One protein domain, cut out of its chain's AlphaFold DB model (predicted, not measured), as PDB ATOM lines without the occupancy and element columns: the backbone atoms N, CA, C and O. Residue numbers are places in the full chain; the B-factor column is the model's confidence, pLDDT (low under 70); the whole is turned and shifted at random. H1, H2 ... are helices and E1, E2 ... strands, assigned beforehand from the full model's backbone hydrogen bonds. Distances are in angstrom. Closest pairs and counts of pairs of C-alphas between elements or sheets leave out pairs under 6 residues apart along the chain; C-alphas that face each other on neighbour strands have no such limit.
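Overview. This is residues 444 to 594 of the 634 residues of the protein "Hypothetical protein" of Corethron hystrix (UniProt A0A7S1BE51). A single nine-stranded sheet is curled like part of a barrel and folded back on itself, with E8, E7, E6, E5 and E4 in one leaf, E2, E1 and E9 in the other and E3 as the hinge; E8 at one edge runs on into E9 at the other edge. H1 and H2, inserted between E5 and E6, stand off the sheet and run in opposite directions with a gap between them, and residues 571 to 576 of the loop between E7 and E8 stick out alone. The printed part has 151 residues with two named helices and nine named strands, in the order E1 E2 E3 E4 E5 H1 H2 E6 E7 E8 E9, and the sheet, E8 E7 E6 E5 E4 E3 E2 E1 E9, is antiparallel throughout. The class is mixed, helices and strands, with under half of the residues in named elements. The whole is compact, with a radius of gyration of the C-alphas of 15.4 A and spans of 43 by 42 by 33 A.

Arrangement. From edge to edge the sheet runs E8, residues 581 to 586, E7, 564 to 568, E6, 546 to 551, E5, 504 to 509, E4, 494 to 499, E3, 483 to 485, E2, 463 to 466, E1, 448 to 453, and E9, 588 to 592. It is strongly twisted, and the way across it turns by 151 degrees. E1 to E5 form a meander, each strand the antiparallel neighbour of the one before, and E6, E7 and E8 form another. In the hairpin E4 and E5, N 496 and O 507 are 2.8 A apart, within hydrogen-bond range. E5 and E6 are antiparallel at 158 degrees, with N 506 and O 549 at 2.8 A. In the hairpin E6 and E7, N 565 and O 550 are 2.8 A apart; in the hairpin E7 and E8, N 586 and O 564 are 3.2 A apart. In the hairpin E3 and E4, N 483 and O 497 are 2.8 A apart, within hydrogen-bond range. E3 and E2 have N 484 and O 465 at 2.8 A, E2 and E1 have N 464 and O 449 at 2.8 A, and E1 and E9 have N 450 and O 591 at 2.8 A. E8 runs on into E9 across one residue, at 65 degrees. The closest C-alphas of E7 and E9, those of Phe 564 and Phe 588, are 7.0 A apart. H1, residues 513 to 524, and H2, residues 531 to 540, are not on the sheet. They are only just apart from each other, with closest C-alphas at 8.4 A. The O i to N i+4 pairs within hydrogen-bond range are 7 of 8 in H1 and 5 of 6 in H2.

Along the chain. E1 begins at C-alpha 448 (165.788, 173.049, 185.686) and is 16.3 A long. E4 is 16.8 A, E5 15.9 A and E6 14.8 A, while E3 is 6.9 A. H1 begins at C-alpha 513 (176.996, 181.840, 160.707) and is 16.2 A long; H2 is 14.8 A. E8 is 13.8 A, and E9, 13.4 A, ends at C-alpha 592 (163.094, 168.026, 187.448).

Size, cuts and confidence. The two C-alphas farthest apart are those of Arg 575 and Asp 594, at 44.1 A. The printed part has no cut. The long links are E2 to E3, E6 to E7 and E7 to E8. In the first, residues 476 to 477 pair with 480 to 481, antiparallel. The mean pLDDT of the printed part is 76.7; 58 residues are under 70, among them 511 to 536, 538 to 545 and 568 to 583.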
ATOM      1  N   VAL A 444     153.309 175.798 186.759       88.12
ATOM      2  CA  VAL A 444     154.615 176.429 186.541       88.12
ATOM      3  C   VAL A 444     155.628 175.309 186.375       88.12
ATOM      4  O   VAL A 444     155.772 174.453 187.245       88.12
ATOM      5  N   ALA A 445     156.282 175.295 185.221       89.50
ATOM      6  CA  ALA A 445     157.290 174.300 184.934       89.50
ATOM      7  C   ALA A 445     158.543 174.570 185.788       89.50
ATOM      8  O   ALA A 445     158.797 175.722 186.158       89.50
ATOM      9  N   PRO A 446     159.344 173.538 186.089       92.69
ATOM     10  CA  PRO A 446     160.570 173.724 186.850       92.69
ATOM     11  C   PRO A 446     161.562 174.629 186.121       92.69
ATOM     12  O   PRO A 446     161.584 174.675 184.888       92.69
ATOM     13  N   ASN A 447     162.435 175.283 186.890       93.12
ATOM     14  CA  ASN A 447     163.531 176.092 186.349       93.12
ATOM     15  C   ASN A 447     164.663 175.239 185.755       93.12
ATOM     16  O   ASN A 447     165.459 175.733 184.959       93.12
ATOM     17  N   GLU A 448     164.752 173.967 186.139       93.88
ATOM     18  CA  GLU A 448     165.788 173.049 185.686       93.88
ATOM     19  C   GLU A 448     165.196 171.669 185.389       93.88
ATOM     20  O   GLU A 448     164.398 171.117 186.155       93.88
ATOM     21  N   LEU A 449     165.601 171.145 184.238       94.12
ATOM     22  CA  LEU A 449     165.306 169.817 183.740       94.12
ATOM     23  C   LEU A 449     166.610 169.043 183.607       94.12
ATOM     24  O   LEU A 449     167.633 169.572 183.165       94.12
ATOM     25  N   ILE A 450     166.547 167.772 183.954       91.94
ATOM     26  CA  ILE A 450     167.636 166.822 183.810       91.94
ATOM     27  C   ILE A 450     167.209 165.840 182.731       91.94
ATOM     28  O   ILE A 450     166.128 165.253 182.806       91.94
ATOM     29  N   TYR A 451     168.046 165.716 181.708       91.50
ATOM     30  CA  TYR A 451     167.922 164.675 180.701       91.50
ATOM     31  C   TYR A 451     168.393 163.355 181.307       91.50
ATOM     32  O   TYR A 451     169.537 163.261 181.752       91.50
ATOM     33  N   TYR A 452     167.507 162.366 181.353       87.56
ATOM     34  CA  TYR A 452     167.798 161.051 181.901       87.56
ATOM     35  C   TYR A 452     167.600 159.990 180.822       87.56
ATOM     36  O   TYR A 452     166.479 159.779 180.368       87.56
ATOM     37  N   ASP A 453     168.691 159.345 180.421       89.31
ATOM     38  CA  ASP A 453     168.722 158.283 179.416       89.31
ATOM     39  C   ASP A 453     168.844 156.928 180.122       89.31
ATOM     40  O   ASP A 453     169.812 156.672 180.847       89.31
ATOM     41  N   TYR A 454     167.842 156.064 179.949       83.12
ATOM     42  CA  TYR A 454     167.805 154.754 180.599       83.12
ATOM     43  C   TYR A 454     168.872 153.801 180.047       83.12
ATOM     44  O   TYR A 454     169.273 152.867 180.743       83.12
ATOM     45  N   THR A 455     169.352 154.030 178.822       83.75
ATOM     46  CA  THR A 455     170.299 153.135 178.145       83.75
ATOM     47  C   THR A 455     171.738 153.384 178.583       83.75
ATOM     48  O   THR A 455     172.545 152.452 178.714       83.75
ATOM     49  N   SER A 456     172.084 154.647 178.842       79.88
ATOM     50  CA  SER A 456     173.477 155.021 179.029       79.88
ATOM     51  C   SER A 456     173.981 154.785 180.453       79.88
ATOM     52  O   SER A 456     175.181 154.545 180.581       79.88
ATOM     53  N   LEU A 457     173.132 154.752 181.500       71.06
ATOM     54  CA  LEU A 457     173.472 154.688 182.955       71.06
ATOM     55  C   LEU A 457     174.524 155.715 183.444       71.06
ATOM     56  O   LEU A 457     174.724 155.897 184.651       71.06
ATOM     57  N   GLU A 458     175.202 156.382 182.519       67.88
ATOM     58  CA  GLU A 458     176.076 157.507 182.709       67.88
ATOM     59  C   GLU A 458     175.195 158.739 182.816       67.88
ATOM     60  O   GLU A 458     174.467 159.120 181.901       67.88
ATOM     61  N   GLU A 459     175.272 159.363 183.983       62.53
ATOM     62  CA  GLU A 459     174.711 160.675 184.241       62.53
ATOM     63  C   GLU A 459     175.577 161.706 183.497       62.53
ATOM     64  O   GLU A 459     176.272 162.518 184.103       62.53
ATOM     65  N   GLU A 460     175.607 161.650 182.160       59.12
ATOM     66  CA  GLU A 460     176.033 162.804 181.383       59.12
ATOM     67  C   GLU A 460     175.059 163.921 181.745       59.12
ATOM     68  O   GLU A 460     173.886 163.894 181.369       59.12
ATOM     69  N   GLN A 461     175.538 164.867 182.558       66.50
ATOM     70  CA  GLN A 461     174.771 165.965 183.145       66.50
ATOM     71  C   GLN A 461     174.339 166.978 182.078       66.50
ATOM     72  O   GLN A 461     174.718 168.153 182.099       66.50
ATOM     73  N   ASN A 462     173.516 166.537 181.133       86.50
ATOM     74  CA  ASN A 462     172.793 167.392 180.217       86.50
ATOM     75  C   ASN A 462     171.654 168.041 181.004       86.50
ATOM     76  O   ASN A 462     170.497 167.626 180.961       86.50
ATOM     77  N   THR A 463     172.017 169.063 181.778       92.50
ATOM     78  CA  THR A 463     171.066 169.913 182.480       92.50
ATOM     79  C   THR A 463     170.581 171.013 181.549       92.50
ATOM     80  O   THR A 463     171.344 171.678 180.837       92.50
ATOM     81  N   PHE A 464     169.272 171.203 181.555       94.56
ATOM     82  CA  PHE A 464     168.569 172.212 180.793       94.56
ATOM     83  C   PHE A 464     167.948 173.183 181.784       94.56
ATOM     84  O   PHE A 464     167.100 172.798 182.580       94.56
ATOM     85  N   LYS A 465     168.350 174.450 181.744       94.75
ATOM     86  CA  LYS A 465     167.727 175.484 182.582       94.75
ATOM     87  C   LYS A 465     166.801 176.344 181.758       94.75
ATOM     88  O   LYS A 465     167.030 176.514 180.558       94.75
ATOM     89  N   THR A 466     165.779 176.896 182.396       93.88
ATOM     90  CA  THR A 466     164.935 177.908 181.772       93.88
ATOM     91  C   THR A 466     165.809 179.050 181.276       93.88
ATOM     92  O   THR A 466     166.733 179.519 181.943       93.88
ATOM     93  N   LEU A 467     165.559 179.464 180.043       90.81
ATOM     94  CA  LEU A 467     166.239 180.587 179.442       90.81
ATOM     95  C   LEU A 467     165.698 181.854 180.108       90.81
ATOM     96  O   LEU A 467     164.517 182.163 179.966       90.81
ATOM     97  N   THR A 468     166.549 182.568 180.843       89.88
ATOM     98  CA  THR A 468     166.183 183.810 181.531       89.88
ATOM     99  C   THR A 468     166.709 185.049 180.801       89.88
ATOM    100  O   THR A 468     167.813 185.051 180.239       89.88
ATOM    101  N   GLY A 469     165.900 186.111 180.797       82.38
ATOM    102  CA  GLY A 469     166.278 187.439 180.304       82.38
ATOM    103  C   GLY A 469     167.227 188.190 181.250       82.38
ATOM    104  O   GLY A 469     167.802 187.604 182.164       82.38
ATOM    105  N   SER A 470     167.420 189.491 181.026       78.06
ATOM    106  CA  SER A 470     168.273 190.363 181.859       78.06
ATOM    107  C   SER A 470     167.755 190.578 183.284       78.06
ATOM    108  O   SER A 470     168.555 190.730 184.198       78.06
ATOM    109  N   ASN A 471     166.435 190.514 183.489       82.50
ATOM    110  CA  ASN A 471     165.795 190.700 184.801       82.50
ATOM    111  C   ASN A 471     165.315 189.377 185.421       82.50
ATOM    112  O   ASN A 471     164.252 189.343 186.038       82.50
ATOM    113  N   ASP A 472     166.014 188.270 185.154       83.62
ATOM    114  CA  ASP A 472     165.665 186.916 185.622       83.62
ATOM    115  C   ASP A 472     164.248 186.433 185.249       83.62
ATOM    116  O   ASP A 472     163.758 185.424 185.758       83.62
ATOM    117  N   PHE A 473     163.575 187.106 184.311       83.38
ATOM    118  CA  PHE A 473     162.294 186.635 183.803       83.38
ATOM    119  C   PHE A 473     162.515 185.415 182.908       83.38
ATOM    120  O   PHE A 473     163.353 185.435 182.002       83.38
ATOM    121  N   ASN A 474     161.727 184.365 183.126       87.00
ATOM    122  CA  ASN A 474     161.708 183.209 182.239       87.00
ATOM    123  C   ASN A 474     161.190 183.633 180.859       87.00
ATOM    124  O   ASN A 474     160.098 184.197 180.727       87.00
ATOM    125  N   ILE A 475     161.966 183.342 179.820       86.94
ATOM    126  CA  ILE A 475     161.536 183.512 178.440       86.94
ATOM    127  C   ILE A 475     160.499 182.435 178.154       86.94
ATOM    128  O   ILE A 475     160.783 181.236 178.224       86.94
ATOM    129  N   LEU A 476     159.282 182.882 177.849       86.38
ATOM    130  CA  LEU A 476     158.194 181.989 177.485       86.38
ATOM    131  C   LEU A 476     157.980 182.023 175.972       86.38
ATOM    132  O   LEU A 476     157.869 183.096 175.387       86.38
ATOM    133  N   HIS A 477     157.852 180.853 175.361       85.50
ATOM    134  CA  HIS A 477     157.356 180.671 174.008       85.50
ATOM    135  C   HIS A 477     155.988 179.989 174.092       85.50
ATOM    136  O   HIS A 477     155.881 178.900 174.647       85.50
ATOM    137  N   ARG A 478     154.929 180.642 173.591       83.38
ATOM    138  CA  ARG A 478     153.536 180.149 173.696       83.38
ATOM    139  C   ARG A 478     153.137 179.813 175.136       83.38
ATOM    140  O   ARG A 478     152.612 178.743 175.419       83.38
ATOM    141  N   GLU A 479     153.446 180.733 176.052       85.31
ATOM    142  CA  GLU A 479     153.140 180.607 177.487       85.31
ATOM    143  C   GLU A 479     153.821 179.408 178.176       85.31
ATOM    144  O   GLU A 479     153.418 178.980 179.258       85.31
ATOM    145  N   ARG A 480     154.876 178.863 177.562       89.75
ATOM    146  CA  ARG A 480     155.694 177.765 178.084       89.75
ATOM    147  C   ARG A 480     157.146 178.193 178.187       89.75
ATOM    148  O   ARG A 480     157.608 178.911 177.304       89.75
ATOM    149  N   PRO A 481     157.881 177.778 179.225       92.31
ATOM    150  CA  PRO A 481     159.287 178.120 179.320       92.31
ATOM    151  C   PRO A 481     160.084 177.488 178.188       92.31
ATOM    152  O   PRO A 481     159.808 176.378 177.733       92.31
ATOM    153  N   VAL A 482     161.092 178.226 177.755       92.31
ATOM    154  CA  VAL A 482     162.120 177.742 176.844       92.31
ATOM    155  C   VAL A 482     163.293 177.262 177.687       92.31
ATOM    156  O   VAL A 482     163.736 177.995 178.566       92.31
ATOM    157  N   TYR A 483     163.817 176.068 177.426       94.69
ATOM    158  CA  TYR A 483     164.967 175.532 178.152       94.69
ATOM    159  C   TYR A 483     166.209 175.469 177.279       94.69
ATOM    160  O   TYR A 483     166.142 175.098 176.113       94.69
ATOM    161  N   MET A 484     167.365 175.779 177.855       93.50
ATOM    162  CA  MET A 484     168.650 175.743 177.168       93.50
ATOM    163  C   MET A 484     169.650 174.894 177.952       93.50
ATOM    164  O   MET A 484     169.798 175.041 179.170       93.50
ATOM    165  N   GLN A 485     170.367 174.038 177.227       93.62
ATOM    166  CA  GLN A 485     171.440 173.207 177.767       93.62
ATOM    167  C   GLN A 485     172.563 174.076 178.369       93.62
ATOM    168  O   GLN A 485     173.048 175.017 177.725       93.62
ATOM    169  N   GLN A 486     172.971 173.777 179.606       91.56
ATOM    170  CA  GLN A 486     173.990 174.549 180.332       91.56
ATOM    171  C   GLN A 486     175.414 174.148 179.939       91.56
ATOM    172  O   GLN A 486     176.200 175.004 179.530       91.56
ATOM    173  N   ASN A 487     175.712 172.851 179.997       83.31
ATOM    174  CA  ASN A 487     177.041 172.306 179.749       83.31
ATOM    175  C   ASN A 487     177.046 171.575 178.401       83.31
ATOM    176  O   ASN A 487     176.534 170.468 178.291       83.31
ATOM    177  N   SER A 488     177.591 172.213 177.361       74.31
ATOM    178  CA  SER A 488     177.898 171.538 176.091       74.31
ATOM    179  C   SER A 488     179.356 171.104 176.150       74.31
ATOM    180  O   SER A 488     180.247 171.954 176.165       74.31
ATOM    181  N   THR A 489     179.601 169.802 176.281       61.50
ATOM    182  CA  THR A 489     180.921 169.289 176.663       61.50
ATOM    183  C   THR A 489     181.919 169.194 175.513       61.50
ATOM    184  O   THR A 489     183.104 169.251 175.814       61.50
ATOM    185  N   LEU A 490     181.533 169.133 174.226       58.28
ATOM    186  CA  LEU A 490     182.541 168.985 173.149       58.28
ATOM    187  C   LEU A 490     182.209 169.545 171.749       58.28
ATOM    188  O   LEU A 490     183.140 169.790 170.985       58.28
ATOM    189  N   SER A 491     180.949 169.776 171.365       65.25
ATOM    190  CA  SER A 491     180.606 170.066 169.953       65.25
ATOM    191  C   SER A 491     180.411 171.549 169.615       65.25
ATOM    192  O   SER A 491     180.225 171.898 168.449       65.25
ATOM    193  N   GLY A 492     180.386 172.440 170.610       77.69
ATOM    194  CA  GLY A 492     180.032 173.849 170.410       77.69
ATOM    195  C   GLY A 492     178.559 174.088 170.042       77.69
ATOM    196  O   GLY A 492     178.156 175.248 169.944       77.69
ATOM    197  N   SER A 493     177.744 173.039 169.882       84.94
ATOM    198  CA  SER A 493     176.295 173.149 169.717       84.94
ATOM    199  C   SER A 493     175.590 173.182 171.073       84.94
ATOM    200  O   SER A 493     176.050 172.588 172.049       84.94
ATOM    201  N   LYS A 494     174.481 173.920 171.161       88.19
ATOM    202  CA  LYS A 494     173.604 173.923 172.342       88.19
ATOM    203  C   LYS A 494     172.241 173.382 171.960       88.19
ATOM    204  O   LYS A 494     171.704 173.771 170.929       88.19
ATOM    205  N   LYS A 495     171.648 172.545 172.802       91.12
ATOM    206  CA  LYS A 495     170.262 172.113 172.609       91.12
ATOM    207  C   LYS A 495     169.280 173.084 173.270       91.12
ATOM    208  O   LYS A 495     169.541 173.623 174.352       91.12
ATOM    209  N   LEU A 496     168.158 173.298 172.596       92.19
ATOM    210  CA  LEU A 496     167.023 174.111 173.018       92.19
ATOM    211  C   LEU A 496     165.795 173.213 173.130       92.19
ATOM    212  O   LEU A 496     165.511 172.469 172.196       92.19
ATOM    213  N   ILE A 497     165.055 173.317 174.232       93.62
ATOM    214  CA  ILE A 497     163.750 172.673 174.395       93.62
ATOM    215  C   ILE A 497     162.686 173.760 174.388       93.62
ATOM    216  O   ILE A 497     162.759 174.713 175.165       93.62
ATOM    217  N   LEU A 498     161.697 173.637 173.510       92.00
ATOM    218  CA  LEU A 498     160.601 174.598 173.418       92.00
ATOM    219  C   LEU A 498     159.292 173.904 173.051       92.00
ATOM    220  O   LEU A 498     159.294 172.805 172.501       92.00
ATOM    221  N   PHE A 499     158.172 174.545 173.372       90.06
ATOM    222  CA  PHE A 499     156.847 174.006 173.091       90.06
ATOM    223  C   PHE A 499     156.297 174.541 171.769       90.06
ATOM    224  O   PHE A 499     156.032 175.734 171.626       90.06
ATOM    225  N   GLN A 500     156.050 173.658 170.807       83.56
ATOM    226  CA  GLN A 500     155.582 174.026 169.473       83.56
ATOM    227  C   GLN A 500     154.048 174.059 169.365       83.56
ATOM    228  O   GLN A 500     153.483 173.955 168.276       83.56
ATOM    229  N   GLY A 501     153.338 174.245 170.478       83.19
ATOM    230  CA  GLY A 501     151.877 174.361 170.523       83.19
ATOM    231  C   GLY A 501     151.155 173.044 170.780       83.19
ATOM    232  O   GLY A 501     150.162 173.057 171.499       83.19
ATOM    233  N   VAL A 502     151.662 171.931 170.246       87.12
ATOM    234  CA  VAL A 502     151.071 170.595 170.455       87.12
ATOM    235  C   VAL A 502     152.041 169.550 170.985       87.12
ATOM    236  O   VAL A 502     151.603 168.515 171.458       87.12
ATOM    237  N   ARG A 503     153.344 169.804 170.909       90.56
ATOM    238  CA  ARG A 503     154.389 168.914 171.410       90.56
ATOM    239  C   ARG A 503     155.600 169.731 171.834       90.56
ATOM    240  O   ARG A 503     155.750 170.895 171.440       90.56
ATOM    241  N   TRP A 504     156.445 169.134 172.653       92.25
ATOM    242  CA  TRP A 504     157.766 169.658 172.962       92.25
ATOM    243  C   TRP A 504     158.754 169.182 171.921       92.25
ATOM    244  O   TRP A 504     158.609 168.108 171.353       92.25
ATOM    245  N   ILE A 505     159.769 169.983 171.665       90.44
ATOM    246  CA  ILE A 505     160.789 169.648 170.684       90.44
ATOM    247  C   ILE A 505     162.166 169.967 171.232       90.44
ATOM    248  O   ILE A 505     162.321 170.894 172.029       90.44
ATOM    249  N   ILE A 506     163.160 169.219 170.767       91.31
ATOM    250  CA  ILE A 506     164.572 169.451 171.047       91.31
ATOM    251  C   ILE A 506     165.234 169.876 169.738       91.31
ATOM    252  O   ILE A 506     165.320 169.103 168.784       91.31
ATOM    253  N   ALA A 507     165.700 171.120 169.699       88.81
ATOM    254  CA  ALA A 507     166.378 171.701 168.552       88.81
ATOM    255  C   ALA A 507     167.870 171.887 168.845       88.81
ATOM    256  O   ALA A 507     168.244 172.423 169.892       88.81
ATOM    257  N   GLU A 508     168.727 171.494 167.904       86.94
ATOM    258  CA  GLU A 508     170.165 171.741 167.993       86.94
ATOM    259  C   GLU A 508     170.516 173.111 167.400       86.94
ATOM    260  O   GLU A 508     170.344 173.376 166.208       86.94
ATOM    261  N   LEU A 509     171.074 173.988 168.233       82.38
ATOM    262  CA  LEU A 509     171.712 175.221 167.798       82.38
ATOM    263  C   LEU A 509     173.152 174.910 167.400       82.38
ATOM    264  O   LEU A 509     174.058 174.922 168.237       82.38
ATOM    265  N   LYS A 510     173.375 174.637 166.116       79.44
ATOM    266  CA  LYS A 510     174.733 174.580 165.566       79.44
ATOM    267  C   LYS A 510     175.320 175.984 165.491       79.44
ATOM    268  O   LYS A 510     174.634 176.925 165.101       79.44
ATOM    269  N   THR A 511     176.603 176.116 165.814       67.94
ATOM    270  CA  THR A 511     177.422 177.340 165.719       67.94
ATOM    271  C   THR A 511     177.707 177.765 164.276       67.94
ATOM    272  O   THR A 511     178.815 178.170 163.936       67.94
ATOM    273  N   ASP A 512     176.708 177.693 163.405       68.94
ATOM    274  CA  ASP A 512     176.820 178.205 162.047       68.94
ATOM    275  C   ASP A 512     176.694 179.744 162.031       68.94
ATOM    276  O   ASP A 512     176.350 180.383 163.032       68.94
ATOM    277  N   ARG A 513     176.968 180.375 160.887       63.88
ATOM    278  CA  ARG A 513     176.996 181.840 160.707       63.88
ATOM    279  C   ARG A 513     175.715 182.539 161.194       63.88
ATOM    280  O   ARG A 513     175.779 183.651 161.718       63.88
ATOM    281  N   SER A 514     174.567 181.878 161.069       60.16
ATOM    282  CA  SER A 514     173.257 182.318 161.571       60.16
ATOM    283  C   SER A 514     173.173 182.320 163.102       60.16
ATOM    284  O   SER A 514     172.668 183.281 163.682       60.16
ATOM    285  N   PHE A 515     173.743 181.318 163.777       64.75
ATOM    286  CA  PHE A 515     173.896 181.340 165.231       64.75
ATOM    287  C   PHE A 515     174.892 182.406 165.675       64.75
ATOM    288  O   PHE A 515     174.720 182.982 166.738       64.75
ATOM    289  N   TYR A 516     175.913 182.716 164.875       66.25
ATOM    290  CA  TYR A 516     176.848 183.799 165.185       66.25
ATOM    291  C   TYR A 516     176.174 185.177 165.160       66.25
ATOM    292  O   TYR A 516     176.440 186.004 166.033       66.25
ATOM    293  N   LEU A 517     175.274 185.410 164.196       65.31
ATOM    294  CA  LEU A 517     174.429 186.607 164.154       65.31
ATOM    295  C   LEU A 517     173.495 186.657 165.364       65.31
ATOM    296  O   LEU A 517     173.475 187.670 166.056       65.31
ATOM    297  N   TRP A 518     172.815 185.548 165.681       68.75
ATOM    298  CA  TRP A 518     171.992 185.457 166.888       68.75
ATOM    299  C   TRP A 518     172.819 185.716 168.142       68.75
ATOM    300  O   TRP A 518     172.479 186.579 168.929       68.75
ATOM    301  N   LYS A 519     173.951 185.033 168.316       68.44
ATOM    302  CA  LYS A 519     174.784 185.134 169.510       68.44
ATOM    303  C   LYS A 519     175.301 186.562 169.698       68.44
ATOM    304  O   LYS A 519     175.272 187.079 170.808       68.44
ATOM    305  N   ASN A 520     175.763 187.205 168.629       67.94
ATOM    306  CA  ASN A 520     176.294 188.560 168.719       67.94
ATOM    307  C   ASN A 520     175.208 189.619 168.903       67.94
ATOM    308  O   ASN A 520     175.471 190.583 169.604       67.94
ATOM    309  N   GLU A 521     174.025 189.474 168.312       66.88
ATOM    310  CA  GLU A 521     172.912 190.412 168.527       66.88
ATOM    311  C   GLU A 521     172.253 190.174 169.891       66.88
ATOM    312  O   GLU A 521     172.141 191.091 170.698       66.88
ATOM    313  N   PHE A 522     171.889 188.926 170.182       66.94
ATOM    314  CA  PHE A 522     171.158 188.522 171.378       66.94
ATOM    315  C   PHE A 522     171.966 188.743 172.658       66.94
ATOM    316  O   PHE A 522     171.474 189.370 173.590       66.94
ATOM    317  N   TRP A 523     173.222 188.275 172.718       66.25
ATOM    318  CA  TRP A 523     174.010 188.393 173.951       66.25
ATOM    319  C   TRP A 523     174.619 189.779 174.147       66.25
ATOM    320  O   TRP A 523     174.824 190.166 175.294       66.25
ATOM    321  N   LYS A 524     174.883 190.551 173.080       66.62
ATOM    322  CA  LYS A 524     175.335 191.946 173.247       66.62
ATOM    323  C   LYS A 524     174.213 192.870 173.713       66.62
ATOM    324  O   LYS A 524     174.505 193.853 174.380       66.62
ATOM    325  N   ASN A 525     172.963 192.545 173.386       63.41
ATOM    326  CA  ASN A 525     171.783 193.324 173.752       63.41
ATOM    327  C   ASN A 525     170.888 192.591 174.758       63.41
ATOM    328  O   ASN A 525     169.688 192.845 174.799       63.41
ATOM    329  N   LYS A 526     171.440 191.692 175.588       62.75
ATOM    330  CA  LYS A 526     170.647 190.916 176.561       62.75
ATOM    331  C   LYS A 526     169.796 191.824 177.465       62.75
ATOM    332  O   LYS A 526     168.693 191.443 177.843       62.75
ATOM    333  N   ASP A 527     170.287 193.030 177.747       61.12
ATOM    334  CA  ASP A 527     169.620 194.021 178.596       61.12
ATOM    335  C   ASP A 527     168.466 194.762 177.905       61.12
ATOM    336  O   ASP A 527     167.577 195.264 178.588       61.12
ATOM    337  N   THR A 528     168.447 194.805 176.570       59.28
ATOM    338  CA  THR A 528     167.420 195.496 175.768       59.28
ATOM    339  C   THR A 528     166.506 194.549 174.998       59.28
ATOM    340  O   THR A 528     165.513 194.999 174.433       59.28
ATOM    341  N   PHE A 529     166.816 193.251 174.975       62.22
ATOM    342  CA  PHE A 529     165.995 192.243 174.317       62.22
ATOM    343  C   PHE A 529     164.676 192.064 175.076       62.22
ATOM    344  O   PHE A 529     164.621 191.462 176.152       62.22
ATOM    345  N   GLU A 530     163.600 192.602 174.505       59.69
ATOM    346  CA  GLU A 530     162.251 192.381 175.007       59.69
ATOM    347  C   GLU A 530     161.876 190.903 174.813       59.69
ATOM    348  O   GLU A 530     162.332 190.220 173.891       59.69
ATOM    349  N   ARG A 531     161.027 190.389 175.706       61.66
ATOM    350  CA  ARG A 531     160.536 188.999 175.705       61.66
ATOM    351  C   ARG A 531     160.026 188.534 174.329       61.66
ATOM    352  O   ARG A 531     160.155 187.355 173.994       61.66
ATOM    353  N   ASP A 532     159.503 189.463 173.539       59.97
ATOM    354  CA  ASP A 532     158.880 189.210 172.243       59.97
ATOM    355  C   ASP A 532     159.900 188.891 171.136       59.97
ATOM    356  O   ASP A 532     159.615 188.072 170.261       59.97
ATOM    357  N   ASP A 533     161.119 189.437 171.198       66.19
ATOM    358  CA  ASP A 533     162.126 189.255 170.144       66.19
ATOM    359  C   ASP A 533     162.669 187.812 170.105       66.19
ATOM    360  O   ASP A 533     162.912 187.245 169.033       66.19
ATOM    361  N   VAL A 534     162.803 187.160 171.268       66.06
ATOM    362  CA  VAL A 534     163.226 185.749 171.344       66.06
ATOM    363  C   VAL A 534     162.123 184.823 170.876       66.06
ATOM    364  O   VAL A 534     162.375 183.914 170.086       66.06
ATOM    365  N   ALA A 535     160.891 185.060 171.331       63.66
ATOM    366  CA  ALA A 535     159.739 184.286 170.895       63.66
ATOM    367  C   ALA A 535     159.574 184.372 169.373       63.66
ATOM    368  O   ALA A 535     159.304 183.360 168.726       63.66
ATOM    369  N   MET A 536     159.807 185.549 168.795       64.75
ATOM    370  CA  MET A 536     159.791 185.773 167.358       64.75
ATOM    371  C   MET A 536     160.900 185.016 166.629       64.75
ATOM    372  O   MET A 536     160.606 184.312 165.663       64.75
ATOM    373  N   PHE A 537     162.149 185.095 167.095       70.81
ATOM    374  CA  PHE A 537     163.262 184.348 166.505       70.81
ATOM    375  C   PHE A 537     162.982 182.841 166.513       70.81
ATOM    376  O   PHE A 537     163.065 182.187 165.472       70.81
ATOM    377  N   LEU A 538     162.556 182.317 167.664       69.94
ATOM    378  CA  LEU A 538     162.150 180.921 167.829       69.94
ATOM    379  C   LEU A 538     160.919 180.564 166.994       69.94
ATOM    380  O   LEU A 538     160.682 179.397 166.737       69.94
ATOM    381  N   THR A 539     160.119 181.531 166.559       65.50
ATOM    382  CA  THR A 539     158.986 181.275 165.664       65.50
ATOM    383  C   THR A 539     159.425 181.267 164.196       65.50
ATOM    384  O   THR A 539     158.967 180.432 163.418       65.50
ATOM    385  N   TYR A 540     160.299 182.198 163.807       66.25
ATOM    386  CA  TYR A 540     160.634 182.484 162.411       66.25
ATOM    387  C   TYR A 540     161.804 181.657 161.880       66.25
ATOM    388  O   TYR A 540     161.753 181.164 160.757       66.25
ATOM    389  N   TYR A 541     162.858 181.490 162.682       66.25
ATOM    390  CA  TYR A 541     164.048 180.723 162.304       66.25
ATOM    391  C   TYR A 541     163.912 179.239 162.635       66.25
ATOM    392  O   TYR A 541     164.725 178.432 162.199       66.25
ATOM    393  N   TYR A 542     162.864 178.851 163.355       61.75
ATOM    394  CA  TYR A 542     162.610 177.460 163.702       61.75
ATOM    395  C   TYR A 542     162.442 176.495 162.519       61.75
ATOM    396  O   TYR A 542     163.018 175.416 162.592       61.75
ATOM    397  N   PRO A 543     161.800 176.852 161.389       55.16
ATOM    398  CA  PRO A 543     161.811 176.008 160.190       55.16
ATOM    399  C   PRO A 543     163.222 175.703 159.653       55.16
ATOM    400  O   PRO A 543     163.373 174.815 158.821       55.16
ATOM    401  N   ILE A 544     164.235 176.459 160.091       55.59
ATOM    402  CA  ILE A 544     165.651 176.293 159.737       55.59
ATOM    403  C   ILE A 544     166.393 175.488 160.818       55.59
ATOM    404  O   ILE A 544     167.437 174.897 160.543       55.59
ATOM    405  N   LEU A 545     165.872 175.441 162.049       62.66
ATOM    406  CA  LEU A 545     166.462 174.650 163.117       62.66
ATOM    407  C   LEU A 545     166.229 173.167 162.836       62.66
ATOM    408  O   LEU A 545     165.107 172.715 162.611       62.66
ATOM    409  N   LYS A 546     167.318 172.400 162.875       73.50
ATOM    410  CA  LYS A 546     167.246 170.947 162.834       73.50
ATOM    411  C   LYS A 546     166.593 170.480 164.139       73.50
ATOM    412  O   LYS A 546     167.190 170.583 165.210       73.50
ATOM    413  N   CYS A 547     165.343 170.043 164.038       82.12
ATOM    414  CA  CYS A 547     164.648 169.364 165.121       82.12
ATOM    415  C   CYS A 547     165.228 167.952 165.214       82.12
ATOM    416  O   CYS A 547     165.149 167.206 164.239       82.12
ATOM    417  N   ASP A 548     165.853 167.614 166.339       84.44
ATOM    418  CA  ASP A 548     166.435 166.284 166.541       84.44
ATOM    419  C   ASP A 548     165.400 165.323 167.122       84.44
ATOM    420  O   ASP A 548     165.318 164.169 166.705       84.44
ATOM    421  N   PHE A 549     164.592 165.816 168.064       87.94
ATOM    422  CA  PHE A 549     163.579 165.033 168.762       87.94
ATOM    423  C   PHE A 549     162.301 165.842 168.949       87.94
ATOM    424  O   PHE A 549     162.344 167.069 169.087       87.94
ATOM    425  N   ALA A 550     161.177 165.145 168.992       89.44
ATOM    426  CA  ALA A 550     159.870 165.694 169.294       89.44
ATOM    427  C   ALA A 550     159.181 164.786 170.310       89.44
ATOM    428  O   ALA A 550     159.364 163.574 170.269       89.44
ATOM    429  N   SER A 551     158.428 165.365 171.237       91.75
ATOM    430  CA  SER A 551     157.627 164.579 172.160       91.75
ATOM    431  C   SER A 551     156.390 164.021 171.463       91.75
ATOM    432  O   SER A 551     155.964 164.524 170.412       91.75
ATOM    433  N   GLU A 552     155.739 163.081 172.133       88.19
ATOM    434  CA  GLU A 552     154.330 162.795 171.895       88.19
ATOM    435  C   GLU A 552     153.471 164.073 171.996       88.19
ATOM    436  O   GLU A 552     153.865 165.109 172.557       88.19
ATOM    437  N   GLU A 553     152.273 164.002 171.430       87.69
ATOM    438  CA  GLU A 553     151.311 165.096 171.463       87.69
ATOM    439  C   GLU A 553     150.837 165.357 172.889       87.69
ATOM    440  O   GLU A 553     150.336 164.478 173.586       87.69
ATOM    441  N   THR A 554     150.976 166.596 173.345       89.00
ATOM    442  CA  THR A 554     150.732 166.937 174.736       89.00
ATOM    443  C   THR A 554     150.255 168.371 174.926       89.00
ATOM    444  O   THR A 554     150.534 169.292 174.158       89.00
ATOM    445  N   ARG A 555     149.543 168.583 176.033       85.25
ATOM    446  CA  ARG A 555     149.218 169.916 176.568       85.25
ATOM    447  C   ARG A 555     150.028 170.246 177.820       85.25
ATOM    448  O   ARG A 555     149.801 171.295 178.433       85.25
ATOM    449  N   ALA A 556     150.946 169.360 178.208       87.75
ATOM    450  CA  ALA A 556     151.708 169.468 179.439       87.75
ATOM    451  C   ALA A 556     152.432 170.817 179.546       87.75
ATOM    452  O   ALA A 556     152.904 171.399 178.564       87.75
ATOM    453  N   GLY A 557     152.489 171.328 180.778       87.38
ATOM    454  CA  GLY A 557     153.209 172.551 181.142       87.38
ATOM    455  C   GLY A 557     154.717 172.465 180.981       87.38
ATOM    456  O   GLY A 557     155.389 173.487 180.875       87.38
ATOM    457  N   THR A 558     155.218 171.237 180.931       92.00
ATOM    458  CA  THR A 558     156.619 170.853 181.013       92.00
ATOM    459  C   THR A 558     156.856 169.658 180.083       92.00
ATOM    460  O   THR A 558     155.909 168.905 179.846       92.00
ATOM    461  N   PRO A 559     158.076 169.465 179.548       94.06
ATOM    462  CA  PRO A 559     158.431 168.262 178.796       94.06
ATOM    463  C   PRO A 559     158.649 167.025 179.689       94.06
ATOM    464  O   PRO A 559     159.024 165.969 179.189       94.06
ATOM    465  N   MET A 560     158.493 167.158 181.008       92.69
ATOM    466  CA  MET A 560     158.745 166.070 181.949       92.69
ATOM    467  C   MET A 560     157.836 164.864 181.730       92.69
ATOM    468  O   MET A 560     156.634 165.023 181.533       92.69
ATOM    469  N   GLY A 561     158.426 163.671 181.833       89.19
ATOM    470  CA  GLY A 561     157.709 162.396 181.747       89.19
ATOM    471  C   GLY A 561     157.083 162.083 180.386       89.19
ATOM    472  O   GLY A 561     156.384 161.083 180.281       89.19
ATOM    473  N   LEU A 562     157.311 162.915 179.367       91.94
ATOM    474  CA  LEU A 562     156.831 162.663 178.012       91.94
ATOM    475  C   LEU A 562     157.779 161.720 177.278       91.94
ATOM    476  O   LEU A 562     158.999 161.835 177.431       91.94
ATOM    477  N   ALA A 563     157.214 160.870 176.423       91.00
ATOM    478  CA  ALA A 563     157.988 160.113 175.450       91.00
ATOM    479  C   ALA A 563     158.522 161.056 174.364       91.00
ATOM    480  O   ALA A 563     157.789 161.917 173.865       91.00
ATOM    481  N   PHE A 564     159.801 160.906 174.014       90.25
ATOM    482  CA  PHE A 564     160.434 161.631 172.919       90.25
ATOM    483  C   PHE A 564     160.897 160.671 171.839       90.25
ATOM    484  O   PHE A 564     161.479 159.619 172.088       90.25
ATOM    485  N   GLU A 565     160.693 161.103 170.608       87.50
ATOM    486  CA  GLU A 565     160.983 160.326 169.426       87.50
ATOM    487  C   GLU A 565     161.907 161.126 168.526       87.50
ATOM    488  O   GLU A 565     161.842 162.360 168.434       87.50
ATOM    489  N   LYS A 566     162.813 160.416 167.861       85.25
ATOM    490  CA  LYS A 566     163.741 161.042 166.929       85.25
ATOM    491  C   LYS A 566     162.982 161.522 165.698       85.25
ATOM    492  O   LYS A 566     162.293 160.753 165.034       85.25
ATOM    493  N   VAL A 567     163.168 162.792 165.355       78.38
ATOM    494  CA  VAL A 567     162.583 163.383 164.153       78.38
ATOM    495  C   VAL A 567     163.431 162.966 162.960       78.38
ATOM    496  O   VAL A 567     164.516 163.509 162.726       78.38
ATOM    497  N   ILE A 568     162.946 162.008 162.170       69.75
ATOM    498  CA  ILE A 568     163.541 161.741 160.861       69.75
ATOM    499  C   ILE A 568     162.959 162.748 159.877       69.75
ATOM    500  O   ILE A 568     161.865 162.584 159.342       69.75
ATOM    501  N   SER A 569     163.706 163.828 159.638       58.84
ATOM    502  CA  SER A 569     163.440 164.711 158.504       58.84
ATOM    503  C   SER A 569     163.660 163.911 157.223       58.84
ATOM    504  O   SER A 569     164.806 163.691 156.825       58.84
ATOM    505  N   GLN A 570     162.580 163.422 156.608       46.47
ATOM    506  CA  GLN A 570     162.721 162.551 155.447       46.47
ATOM    507  C   GLN A 570     163.143 163.277 154.172       46.47
ATOM    508  O   GLN A 570     163.710 162.613 153.321       46.47
ATOM    509  N   ASN A 571     163.000 164.600 154.022       42.69
ATOM    510  CA  ASN A 571     163.363 165.244 152.754       42.69
ATOM    511  C   ASN A 571     164.016 166.619 152.928       42.69
ATOM    512  O   ASN A 571     163.369 167.638 153.181       42.69
ATOM    513  N   GLY A 572     165.333 166.653 152.714       40.66
ATOM    514  CA  GLY A 572     166.045 167.877 152.379       40.66
ATOM    515  C   GLY A 572     165.562 168.383 151.020       40.66
ATOM    516  O   GLY A 572     165.766 167.724 150.012       40.66
ATOM    517  N   PHE A 573     164.963 169.573 151.010       37.94
ATOM    518  CA  PHE A 573     164.533 170.328 149.828       37.94
ATOM    519  C   PHE A 573     163.266 169.842 149.097       37.94
ATOM    520  O   PHE A 573     163.321 169.234 148.038       37.94
ATOM    521  N   GLY A 574     162.124 170.365 149.555       38.81
ATOM    522  CA  GLY A 574     161.134 170.956 148.651       38.81
ATOM    523  C   GLY A 574     159.931 170.093 148.270       38.81
ATOM    524  O   GLY A 574     159.999 169.311 147.334       38.81
ATOM    525  N   ARG A 575     158.787 170.478 148.858       34.16
ATOM    526  CA  ARG A 575     157.396 170.086 148.552       34.16
ATOM    527  C   ARG A 575     157.003 168.744 149.174       34.16
ATOM    528  O   ARG A 575     157.526 167.710 148.813       34.16
ATOM    529  N   GLU A 576     156.057 168.843 150.105       37.12
ATOM    530  CA  GLU A 576     155.555 167.783 150.989       37.12
ATOM    531  C   GLU A 576     156.533 167.411 152.111       37.12
ATOM    532  O   GLU A 576     157.348 166.500 152.025       37.12
ATOM    533  N   PHE A 577     156.418 168.151 153.219       44.41
ATOM    534  CA  PHE A 577     156.672 167.536 154.515       44.41
ATOM    535  C   PHE A 577     155.563 166.491 154.684       44.41
ATOM    536  O   PHE A 577     154.454 166.843 155.082       44.41
ATOM    537  N   GLU A 578     155.815 165.235 154.307       42.19
ATOM    538  CA  GLU A 578     155.149 164.130 154.996       42.19
ATOM    539  C   GLU A 578     155.414 164.346 156.492       42.19
ATOM    540  O   GLU A 578     156.498 164.815 156.864       42.19
ATOM    541  N   GLY A 579     154.382 164.156 157.321       49.66
ATOM    542  CA  GLY A 579     154.438 164.436 158.756       49.66
ATOM    543  C   GLY A 579     155.701 163.858 159.391       49.66
ATOM    544  O   GLY A 579     156.294 162.927 158.849       49.66
ATOM    545  N   ILE A 580     156.133 164.430 160.518       52.62
ATOM    546  CA  ILE A 580     157.308 163.962 161.263       52.62
ATOM    547  C   ILE A 580     157.246 162.431 161.368       52.62
ATOM    548  O   ILE A 580     156.416 161.886 162.091       52.62
ATOM    549  N   GLY A 581     158.090 161.755 160.584       55.47
ATOM    550  CA  GLY A 581     158.213 160.311 160.597       55.47
ATOM    551  C   GLY A 581     158.882 159.936 161.904       55.47
ATOM    552  O   GLY A 581     160.091 160.104 162.058       55.47
ATOM    553  N   ILE A 582     158.067 159.506 162.851       59.16
ATOM    554  CA  ILE A 582     158.482 158.959 164.133       59.16
ATOM    555  C   ILE A 582     158.907 157.517 163.872       59.16
ATOM    556  O   ILE A 582     158.105 156.713 163.400       59.16
ATOM    557  N   THR A 583     160.176 157.194 164.105       62.12
ATOM    558  CA  THR A 583     160.724 155.893 163.682       62.12
ATOM    559  C   THR A 583     161.265 155.035 164.812       62.12
ATOM    560  O   THR A 583     161.445 153.842 164.604       62.12
ATOM    561  N   GLU A 584     161.562 155.623 165.972       72.00
ATOM    562  CA  GLU A 584     162.123 154.903 167.115       72.00
ATOM    563  C   GLU A 584     161.850 155.692 168.401       72.00
ATOM    564  O   GLU A 584     162.265 156.853 168.521       72.00
ATOM    565  N   GLU A 585     161.116 155.070 169.325       69.69
ATOM    566  CA  GLU A 585     160.936 155.570 170.687       69.69
ATOM    567  C   GLU A 585     162.304 155.551 171.369       69.69
ATOM    568  O   GLU A 585     163.023 154.551 171.322       69.69
ATOM    569  N   GLN A 586     162.722 156.691 171.910       72.38
ATOM    570  CA  GLN A 586     163.973 156.767 172.645       72.38
ATOM    571  C   GLN A 586     163.681 156.612 174.129       72.38
ATOM    572  O   GLN A 586     162.827 157.310 174.674       72.38
ATOM    573  N   ASP A 587     164.464 155.768 174.794       80.50
ATOM    574  CA  ASP A 587     164.383 155.572 176.238       80.50
ATOM    575  C   ASP A 587     165.080 156.726 176.986       80.50
ATOM    576  O   ASP A 587     166.040 156.527 177.734       80.50
ATOM    577  N   PHE A 588     164.609 157.960 176.797       88.88
ATOM    578  CA  PHE A 588     164.960 159.068 177.677       88.88
ATOM    579  C   PHE A 588     163.730 159.841 178.133       88.88
ATOM    580  O   PHE A 588     162.739 159.978 177.420       88.88
ATOM    581  N   VAL A 589     163.828 160.401 179.333       91.12
ATOM    582  CA  VAL A 589     162.797 161.255 179.921       91.12
ATOM    583  C   VAL A 589     163.425 162.499 180.525       91.12
ATOM    584  O   VAL A 589     164.573 162.500 180.976       91.12
ATOM    585  N   PHE A 590     162.646 163.575 180.571       92.88
ATOM    586  CA  PHE A 590     162.997 164.730 181.383       92.88
ATOM    587  C   PHE A 590     162.415 164.586 182.781       92.88
ATOM    588  O   PHE A 590     161.227 164.307 182.953       92.88
ATOM    589  N   ILE A 591     163.250 164.849 183.778       91.62
ATOM    590  CA  ILE A 591     162.861 164.949 185.188       91.62
ATOM    591  C   ILE A 591     163.252 166.329 185.718       91.62
ATOM    592  O   ILE A 591     164.158 166.962 185.177       91.62
ATOM    593  N   SER A 592     162.591 166.825 186.766       91.00
ATOM    594  CA  SER A 592     163.094 168.026 187.448       91.00
ATOM    595  C   SER A 592     164.116 167.659 188.513       91.00
ATOM    596  O   SER A 592     164.039 166.588 189.113       91.00
ATOM    597  N   SER A 593     165.033 168.584 188.789       86.50
ATOM    598  CA  SER A 593     165.842 168.560 190.005       86.50
ATOM    599  C   SER A 593     165.036 168.892 191.270       86.50
ATOM    600  O   SER A 593     165.486 168.535 192.354       86.50
ATOM    601  N   ASP A 594     163.864 169.534 191.149       89.75
ATOM    602  CA  ASP A 594     163.018 169.922 192.285       89.75
ATOM    603  C   ASP A 594     162.031 168.808 192.674       89.75
ATOM    604  O   ASP A 594     161.056 168.529 191.963       89.75
TER     605      ASP A 594